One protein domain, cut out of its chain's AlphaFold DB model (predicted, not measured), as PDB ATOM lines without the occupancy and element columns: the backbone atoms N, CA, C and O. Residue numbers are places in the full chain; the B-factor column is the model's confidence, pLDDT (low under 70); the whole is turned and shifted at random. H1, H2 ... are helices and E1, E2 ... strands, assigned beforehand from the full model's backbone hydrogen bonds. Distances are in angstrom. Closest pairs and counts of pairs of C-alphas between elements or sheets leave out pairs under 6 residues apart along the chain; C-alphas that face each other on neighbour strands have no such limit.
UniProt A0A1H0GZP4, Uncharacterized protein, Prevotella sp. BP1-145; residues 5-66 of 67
ATOM      1  N   GLU A   5      41.695 -18.514  37.739       94.88
ATOM      2  CA  GLU A   5      40.271 -18.689  38.017       94.88
ATOM      3  C   GLU A   5      39.489 -18.815  36.709       94.88
ATOM      4  O   GLU A   5      39.600 -17.965  35.826       94.88
ATOM      5  N   ILE A   6      38.670 -19.857  36.592       93.69
ATOM      6  CA  ILE A   6      37.744 -20.041  35.476       93.69
ATOM      7  C   ILE A   6      36.326 -20.009  36.023       93.69
ATOM      8  O   ILE A   6      35.959 -20.776  36.918       93.69
ATOM      9  N   LYS A   7      35.514 -19.113  35.465       93.50
ATOM     10  CA  LYS A   7      34.094 -19.007  35.783       93.50
ATOM     11  C   LYS A   7      33.300 -19.938  34.885       93.50
ATOM     12  O   LYS A   7      33.371 -19.856  33.662       93.50
ATOM     13  N   HIS A   8      32.510 -20.799  35.501       89.00
ATOM     14  CA  HIS A   8      31.587 -21.689  34.821       89.00
ATOM     15  C   HIS A   8      30.163 -21.304  35.176       89.00
ATOM     16  O   HIS A   8      29.829 -21.143  36.347       89.00
ATOM     17  N   ARG A   9      29.299 -21.225  34.166       91.81
ATOM     18  CA  ARG A   9      27.864 -21.037  34.364       91.81
ATOM     19  C   ARG A   9      27.132 -22.307  33.962       91.81
ATOM     20  O   ARG A   9      27.255 -22.757  32.827       91.81
ATOM     21  N   LYS A  10      26.368 -22.888  34.885       90.19
ATOM     22  CA  LYS A  10      25.542 -24.076  34.625       90.19
ATOM     23  C   LYS A  10      24.231 -23.960  35.389       90.19
ATOM     24  O   LYS A  10      24.239 -23.648  36.575       90.19
ATOM     25  N   ASN A  11      23.109 -24.199  34.708       88.31
ATOM     26  CA  ASN A  11      21.758 -24.139  35.286       88.31
ATOM     27  C   ASN A  11      21.485 -22.827  36.054       88.31
ATOM     28  O   ASN A  11      20.960 -22.843  37.163       88.31
ATOM     29  N   GLY A  12      21.922 -21.691  35.501       90.94
ATOM     30  CA  GLY A  12      21.742 -20.372  36.120       90.94
ATOM     31  C   GLY A  12      22.672 -20.056  37.300       90.94
ATOM     32  O   GLY A  12      22.673 -18.917  37.751       90.94
ATOM     33  N   LYS A  13      23.498 -21.006  37.758       90.75
ATOM     34  CA  LYS A  13      24.462 -20.818  38.852       90.75
ATOM     35  C   LYS A  13      25.876 -20.595  38.305       90.75
ATOM     36  O   LYS A  13      26.272 -21.247  37.335       90.75
ATOM     37  N   GLU A  14      26.614 -19.666  38.916       93.25
ATOM     38  CA  GLU A  14      28.036 -19.413  38.639       93.25
ATOM     39  C   GLU A  14      28.901 -20.177  39.647       93.25
ATOM     40  O   GLU A  14      28.642 -20.156  40.850       93.25
ATOM     41  N   TYR A  15      29.926 -20.854  39.144       92.38
ATOM     42  CA  TYR A  15      30.915 -21.578  39.928       92.38
ATOM     43  C   TYR A  15      32.302 -21.133  39.484       92.38
ATOM     44  O   TYR A  15      32.584 -21.086  38.287       92.38
ATOM     45  N   VAL A  16      33.175 -20.837  40.441       92.50
ATOM     46  CA  VAL A  16      34.575 -20.511  40.165       92.50
ATOM     47  C   VAL A  16      35.416 -21.751  40.419       92.50
ATOM     48  O   VAL A  16      35.414 -22.293  41.523       92.50
ATOM     49  N   LYS A  17      36.138 -22.199  39.395       93.88
ATOM     50  CA  LYS A  17      37.175 -23.223  39.514       93.88
ATOM     51  C   LYS A  17      38.533 -22.544  39.553       93.88
ATOM     52  O   LYS A  17      38.763 -21.590  38.815       93.88
ATOM     53  N   ARG A  18      39.428 -23.034  40.408       95.88
ATOM     54  CA  ARG A  18      40.803 -22.537  40.533       95.88
ATOM     55  C   ARG A  18      41.774 -23.625  40.113       95.88
ATOM     56  O   ARG A  18      41.533 -24.790  40.410       95.88
ATOM     57  N   GLY A  19      42.854 -23.270  39.434       95.94
ATOM     58  CA  GLY A  19      43.796 -24.265  38.927       95.94
ATOM     59  C   GLY A  19      45.003 -23.673  38.220       95.94
ATOM     60  O   GLY A  19      45.315 -22.490  38.364       95.94
ATOM     61  N   ALA A  20      45.691 -24.521  37.466       96.56
ATOM     62  CA  ALA A  20      46.880 -24.170  36.706       96.56
ATOM     63  C   ALA A  20      46.844 -24.797  35.309       96.56
ATOM     64  O   ALA A  20      46.353 -25.911  35.118       96.56
ATOM     65  N   TYR A  21      47.410 -24.083  34.341       95.69
ATOM     66  CA  TYR A  21      47.697 -24.604  33.009       95.69
ATOM     67  C   TYR A  21      49.145 -25.089  32.980       95.69
ATOM     68  O   TYR A  21      50.072 -24.285  33.046       95.69
ATOM     69  N   ILE A  22      49.335 -26.404  32.902       96.44
ATOM     70  CA  ILE A  22      50.646 -27.043  33.048       96.44
ATOM     71  C   ILE A  22      51.031 -27.723  31.737       96.44
ATOM     72  O   ILE A  22      50.227 -28.436  31.135       96.44
ATOM     73  N   TYR A  23      52.268 -27.509  31.298       96.25
ATOM     74  CA  TYR A  23      52.827 -28.174  30.131       96.25
ATOM     75  C   TYR A  23      53.474 -29.488  30.547       96.25
ATOM     76  O   TYR A  23      54.278 -29.535  31.477       96.25
ATOM     77  N   SER A  24      53.169 -30.554  29.818       94.69
ATOM     78  CA  SER A  24      53.979 -31.766  29.872       94.69
ATOM     79  C   SER A  24      55.284 -31.541  29.110       94.69
ATOM     80  O   SER A  24      55.312 -30.842  28.091       94.69
ATOM     81  N   VAL A  25      56.352 -32.181  29.571       94.38
ATOM     82  CA  VAL A  25      57.646 -32.223  28.888       94.38
ATOM     83  C   VAL A  25      57.779 -33.590  28.217       94.38
ATOM     84  O   VAL A  25      57.594 -34.640  28.840       94.38
ATOM     85  N   LYS A  26      58.073 -33.593  26.921       92.75
ATOM     86  CA  LYS A  26      58.347 -34.793  26.131       92.75
ATOM     87  C   LYS A  26      59.665 -35.437  26.573       92.75
ATOM     88  O   LYS A  26      60.526 -34.814  27.189       92.75
ATOM     89  N   LYS A  27      59.880 -36.693  26.169       90.00
ATOM     90  CA  LYS A  27      61.139 -37.413  26.437       90.00
ATOM     91  C   LYS A  27      62.374 -36.735  25.828       90.00
ATOM     92  O   LYS A  27      63.459 -36.888  26.371       90.00
ATOM     93  N   ASN A  28      62.206 -35.996  24.730       91.81
ATOM     94  CA  ASN A  28      63.273 -35.227  24.082       91.81
ATOM     95  C   ASN A  28      63.551 -33.870  24.764       91.81
ATOM     96  O   ASN A  28      64.384 -33.119  24.274       91.81
ATOM     97  N   GLY A  29      62.867 -33.545  25.869       89.50
ATOM     98  CA  GLY A  29      63.041 -32.291  26.609       89.50
ATOM     99  C   GLY A  29      62.191 -31.120  26.111       89.50
ATOM    100  O   GLY A  29      62.145 -30.094  26.778       89.50
ATOM    101  N   GLU A  30      61.480 -31.255  24.989       92.94
ATOM    102  CA  GLU A  30      60.585 -30.202  24.501       92.94
ATOM    103  C   GLU A  30      59.250 -30.185  25.248       92.94
ATOM    104  O   GLU A  30      58.727 -31.226  25.650       92.94
ATOM    105  N   LEU A  31      58.623 -29.015  25.336       93.38
ATOM    106  CA  LEU A  31      57.246 -28.899  25.811       93.38
ATOM    107  C   LEU A  31      56.251 -29.392  24.752       93.38
ATOM    108  O   LEU A  31      56.470 -29.285  23.541       93.38
ATOM    109  N   TYR A  32      55.118 -29.925  25.206       93.44
ATOM    110  CA  TYR A  32      53.955 -30.083  24.332       93.44
ATOM    111  C   TYR A  32      53.412 -28.710  23.905       93.44
ATOM    112  O   TYR A  32      53.570 -27.722  24.614       93.44
ATOM    113  N   ALA A  33      52.759 -28.642  22.742       91.31
ATOM    114  CA  ALA A  33      52.309 -27.371  22.160       91.31
ATOM    115  C   ALA A  33      51.247 -26.645  23.007       91.31
ATOM    116  O   ALA A  33      51.172 -25.416  22.989       91.31
ATOM    117  N   HIS A  34      50.438 -27.396  23.759       93.31
ATOM    118  CA  HIS A  34      49.339 -26.860  24.552       93.31
ATOM    119  C   HIS A  34      49.454 -27.298  26.014       93.31
ATOM    120  O   HIS A  34      49.762 -28.467  26.272       93.31
ATOM    121  N   PRO A  35      49.183 -26.393  26.971       94.94
ATOM    122  CA  PRO A  35      49.084 -26.771  28.366       94.94
ATOM    123  C   PRO A  35      47.769 -27.499  28.634       94.94
ATOM    124  O   PRO A  35      46.759 -27.279  27.962       94.94
ATOM    125  N   VAL A  36      47.767 -28.312  29.681       95.31
ATOM    126  CA  VAL A  36      46.578 -28.996  30.185       95.31
ATOM    127  C   VAL A  36      46.106 -28.304  31.461       95.31
ATOM    128  O   VAL A  36      46.916 -27.879  32.284       95.31
ATOM    129  N   TRP A  37      44.789 -28.165  31.612       95.44
ATOM    130  CA  TRP A  37      44.184 -27.629  32.828       95.44
ATOM    131  C   TRP A  37      44.203 -28.666  33.952       95.44
ATOM    132  O   TRP A  37      43.673 -29.767  33.793       95.44
ATOM    133  N   TYR A  38      44.728 -28.273  35.109       95.31
ATOM    134  CA  TYR A  38      44.645 -29.032  36.349       95.31
ATOM    135  C   TYR A  38      43.967 -28.190  37.423       95.31
ATOM    136  O   TYR A  38      44.445 -27.118  37.789       95.31
ATOM    137  N   GLU A  39      42.844 -28.689  37.934       95.56
ATOM    138  CA  GLU A  39      42.140 -28.070  39.056       95.56
ATOM    139  C   GLU A  39      42.973 -28.194  40.339       95.56
ATOM    140  O   GLU A  39      43.607 -29.228  40.589       95.56
ATOM    141  N   ALA A  40      42.974 -27.123  41.130       96.06
ATOM    142  CA  ALA A  40      43.570 -27.094  42.454       96.06
ATOM    143  C   ALA A  40      42.719 -27.923  43.424       96.06
ATOM    144  O   ALA A  40      41.491 -27.820  43.439       96.06
ATOM    145  N   LEU A  41      43.376 -28.738  44.239       93.31
ATOM    146  CA  LEU A  41      42.759 -29.624  45.219       93.31
ATOM    147  C   LEU A  41      43.204 -29.237  46.631       93.31
ATOM    148  O   LEU A  41      44.326 -28.793  46.823       93.31
ATOM    149  N   TYR A  42      42.319 -29.426  47.612       81.88
ATOM    150  CA  TYR A  42      42.579 -29.405  49.062       81.88
ATOM    151  C   TYR A  42      43.867 -28.694  49.529       81.88
ATOM    152  O   TYR A  42      44.893 -29.332  49.753       81.88
ATOM    153  N   GLY A  43      43.794 -27.378  49.746       86.06
ATOM    154  CA  GLY A  43      44.898 -26.603  50.331       86.06
ATOM    155  C   GLY A  43      45.955 -26.116  49.337       86.06
ATOM    156  O   GLY A  43      46.856 -25.385  49.740       86.06
ATOM    157  N   GLU A  44      45.833 -26.449  48.051       95.44
ATOM    158  CA  GLU A  44      46.645 -25.847  46.990       95.44
ATOM    159  C   GLU A  44      46.222 -24.392  46.764       95.44
ATOM    160  O   GLU A  44      45.069 -24.113  46.429       95.44
ATOM    161  N   ASN A  45      47.157 -23.459  46.948       94.69
ATOM    162  CA  ASN A  45      46.901 -22.018  46.844       94.69
ATOM    163  C   ASN A  45      47.682 -21.362  45.699       94.69
ATOM    164  O   ASN A  45      47.408 -20.218  45.322       94.69
ATOM    165  N   THR A  46      48.643 -22.085  45.129       96.38
ATOM    166  CA  THR A  46      49.522 -21.613  44.064       96.38
ATOM    167  C   THR A  46      49.575 -22.612  42.914       96.38
ATOM    168  O   THR A  46      49.263 -23.792  43.075       96.38
ATOM    169  N   GLN A  47      49.967 -22.147  41.725       96.00
ATOM    170  CA  GLN A  47      50.154 -23.055  40.588       96.00
ATOM    171  C   GLN A  47      51.307 -24.036  40.837       96.00
ATOM    172  O   GLN A  47      51.283 -25.161  40.343       96.00
ATOM    173  N   GLU A  48      52.300 -23.624  41.625       95.94
ATOM    174  CA  GLU A  48      53.426 -24.449  42.045       95.94
ATOM    175  C   GLU A  48      52.980 -25.616  42.927       95.94
ATOM    176  O   GLU A  48      53.496 -26.718  42.750       95.94
ATOM    177  N   ASP A  49      51.985 -25.427  43.799       96.12
ATOM    178  CA  ASP A  49      51.433 -26.528  44.599       96.12
ATOM    179  C   ASP A  49      50.798 -27.598  43.694       96.12
ATOM    180  O   ASP A  49      51.068 -28.794  43.836       96.12
ATOM    181  N   VAL A  50      50.021 -27.159  42.693       96.31
ATOM    182  CA  VAL A  50      49.396 -28.041  41.692       96.31
ATOM    183  C   VAL A  50      50.466 -28.799  40.899       96.31
ATOM    184  O   VAL A  50      50.357 -30.013  40.697       96.31
ATOM    185  N   LEU A  51      51.529 -28.105  40.478       96.12
ATOM    186  CA  LEU A  51      52.672 -28.708  39.794       96.12
ATOM    187  C   LEU A  51      53.379 -29.742  40.681       96.12
ATOM    188  O   LEU A  51      53.662 -30.848  40.219       96.12
ATOM    189  N   ALA A  52      53.637 -29.411  41.946       95.50
ATOM    190  CA  ALA A  52      54.308 -30.288  42.899       95.50
ATOM    191  C   ALA A  52      53.506 -31.572  43.137       95.50
ATOM    192  O   ALA A  52      54.071 -32.670  43.113       95.50
ATOM    193  N   ARG A  53      52.175 -31.474  43.281       96.19
ATOM    194  CA  ARG A  53      51.304 -32.657  43.326       96.19
ATOM    195  C   ARG A  53      51.419 -33.472  42.044       96.19
ATOM    196  O   ARG A  53      51.552 -34.694  42.123       96.19
ATOM    197  N   LEU A  54      51.356 -32.831  40.878       95.12
ATOM    198  CA  LEU A  54      51.390 -33.536  39.598       95.12
ATOM    199  C   LEU A  54      52.707 -34.300  39.402       95.12
ATOM    200  O   LEU A  54      52.674 -35.471  39.019       95.12
ATOM    201  N   GLN A  55      53.841 -33.677  39.733       95.12
ATOM    202  CA  GLN A  55      55.164 -34.304  39.697       95.12
ATOM    203  C   GLN A  55      55.270 -35.460  40.701       95.12
ATOM    204  O   GLN A  55      55.721 -36.545  40.337       95.12
ATOM    205  N   ARG A  56      54.779 -35.277  41.935       95.44
ATOM    206  CA  ARG A  56      54.778 -36.322  42.972       95.44
ATOM    207  C   ARG A  56      53.975 -37.557  42.566       95.44
ATOM    208  O   ARG A  56      54.402 -38.675  42.834       95.44
ATOM    209  N   LEU A  57      52.814 -37.367  41.939       95.50
ATOM    210  CA  LEU A  57      51.953 -38.472  41.504       95.50
ATOM    211  C   LEU A  57      52.458 -39.159  40.227       95.50
ATOM    212  O   LEU A  57      52.073 -40.292  39.955       95.50
ATOM    213  N   ASN A  58      53.319 -38.498  39.449       94.50
ATOM    214  CA  ASN A  58      53.790 -38.987  38.155       94.50
ATOM    215  C   ASN A  58      55.322 -38.887  38.047       94.50
ATOM    216  O   ASN A  58      55.823 -38.166  37.182       94.50
ATOM    217  N   PRO A  59      56.090 -39.645  38.853       93.62
ATOM    218  CA  PRO A  59      57.544 -39.479  38.974       93.62
ATOM    219  C   PRO A  59      58.332 -39.776  37.687       93.62
ATOM    220  O   PRO A  59      59.482 -39.377  37.550       93.62
ATOM    221  N   LYS A  60      57.727 -40.488  36.728       93.56
ATOM    222  CA  LYS A  60      58.328 -40.785  35.414       93.56
ATOM    223  C   LYS A  60      58.070 -39.700  34.363       93.56
ATOM    224  O   LYS A  60      58.569 -39.810  33.247       93.56
ATOM    225  N   SER A  61      57.263 -38.697  34.695       92.50
ATOM    226  CA  SER A  61      56.886 -37.611  33.795       92.50
ATOM    227  C   SER A  61      57.475 -36.297  34.291       92.50
ATOM    228  O   SER A  61      57.715 -36.114  35.482       92.50
ATOM    229  N   ARG A  62      57.708 -35.375  33.362       93.94
ATOM    230  CA  ARG A  62      58.184 -34.026  33.661       93.94
ATOM    231  C   ARG A  62      57.119 -33.022  33.249       93.94
ATOM    232  O   ARG A  62      56.453 -33.208  32.231       93.94
ATOM    233  N   TYR A  63      56.973 -31.982  34.056       95.62
ATOM    234  CA  TYR A  63      55.951 -30.957  33.896       95.62
ATOM    235  C   TYR A  63      56.536 -29.594  34.219       95.62
ATOM    236  O   TYR A  63      57.356 -29.485  35.133       95.62
ATOM    237  N   GLU A  64      56.062 -28.570  33.521       94.25
ATOM    238  CA  GLU A  64      56.506 -27.194  33.704       94.25
ATOM    239  C   GLU A  64      55.335 -26.208  33.684       94.25
ATOM    240  O   GLU A  64      54.351 -26.368  32.955       94.25
ATOM    241  N   LEU A  65      55.472 -25.158  34.492       92.44
ATOM    242  CA  LEU A  65      54.641 -23.963  34.422       92.44
ATOM    243  C   LEU A  65      55.288 -22.993  33.439       92.44
ATOM    244  O   LEU A  65      56.487 -22.723  33.527       92.44
ATOM    245  N   LYS A  66      54.503 -22.444  32.514       76.44
ATOM    246  CA  LYS A  66      54.998 -21.377  31.645       76.44
ATOM    247  C   LYS A  66      55.015 -20.078  32.447       76.44
ATOM    248  O   LYS A  66      53.965 -19.657  32.925       76.44
TER     249      LYS A  66
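Overview. This is residues 5 to 66 of the 67 residues of an uncharacterized protein of Prevotella sp. BP1-145 (UniProt A0A1H0GZP4). A long strand, E2, forms the spine of an elongated model with one strongly twisted sheet: E1 folds back along the first part of E2 as a hairpin arm, whose tip, residues 9 to 14, sticks out. Along the other part of E2, the short strands E3 and E4 pair on opposite sides of it, and helix H1 packs over this end of the sheet. The printed part has 62 residues with four named strands and one named helix, H1, which comes along the chain between E3 and E4; in the branched sheet E2 is the antiparallel neighbour of E1, of E3 and of E4, and the class is mixed, helices and strands. The whole is loose, with a radius of gyration of the C-alphas of 13.6 A and spans of 46 by 26 by 16 A.

Along the chain. E2, residues 13 to 25, is 36.5 A long, from C-alpha 13 at (24.462, -20.818, 38.852) to C-alpha 25 at (57.646, -32.223, 28.888). E1, residues 5 to 10, measures 16.0 A; E3, residues 36 to 39, 10.0 A; E4, residues 62 to 65, 10.7 A, ending at (54.641, -23.963, 34.422). H1, residues 47 to 57, measures 15.5 A.

Arrangement. E1 and E4 lie on one side of E2, E3 on the other side, in staggered pairing. In the hairpin E1 and E2, N 8 and O 15 are 2.8 A apart. In the hairpin E2 and E3, N 20 and O 38 are 2.9 A apart. E2 and E4 are antiparallel, with N 23 and O 64 at 2.9 A. E1, E2 and E3 form a meander, each strand the antiparallel neighbour of the one before. H1 is on the sheet at a height of 6.4 A, only just over E2, on which 3 of its C-alphas fall; it only just runs across the strands, at 61 degrees to E2 on the local plane. The closest C-alphas of E2 and H1 are those of Ala 20 and Gln 47, 5.2 A. Every O i to N i+4 pair in H1 is within hydrogen-bond range.

Size, cuts and confidence. The C-alphas farthest apart, Gly 12 and Asn 28, are 45.7 A apart. The printed part has no cut and no long link, and no printed residue is under 70 in pLDDT.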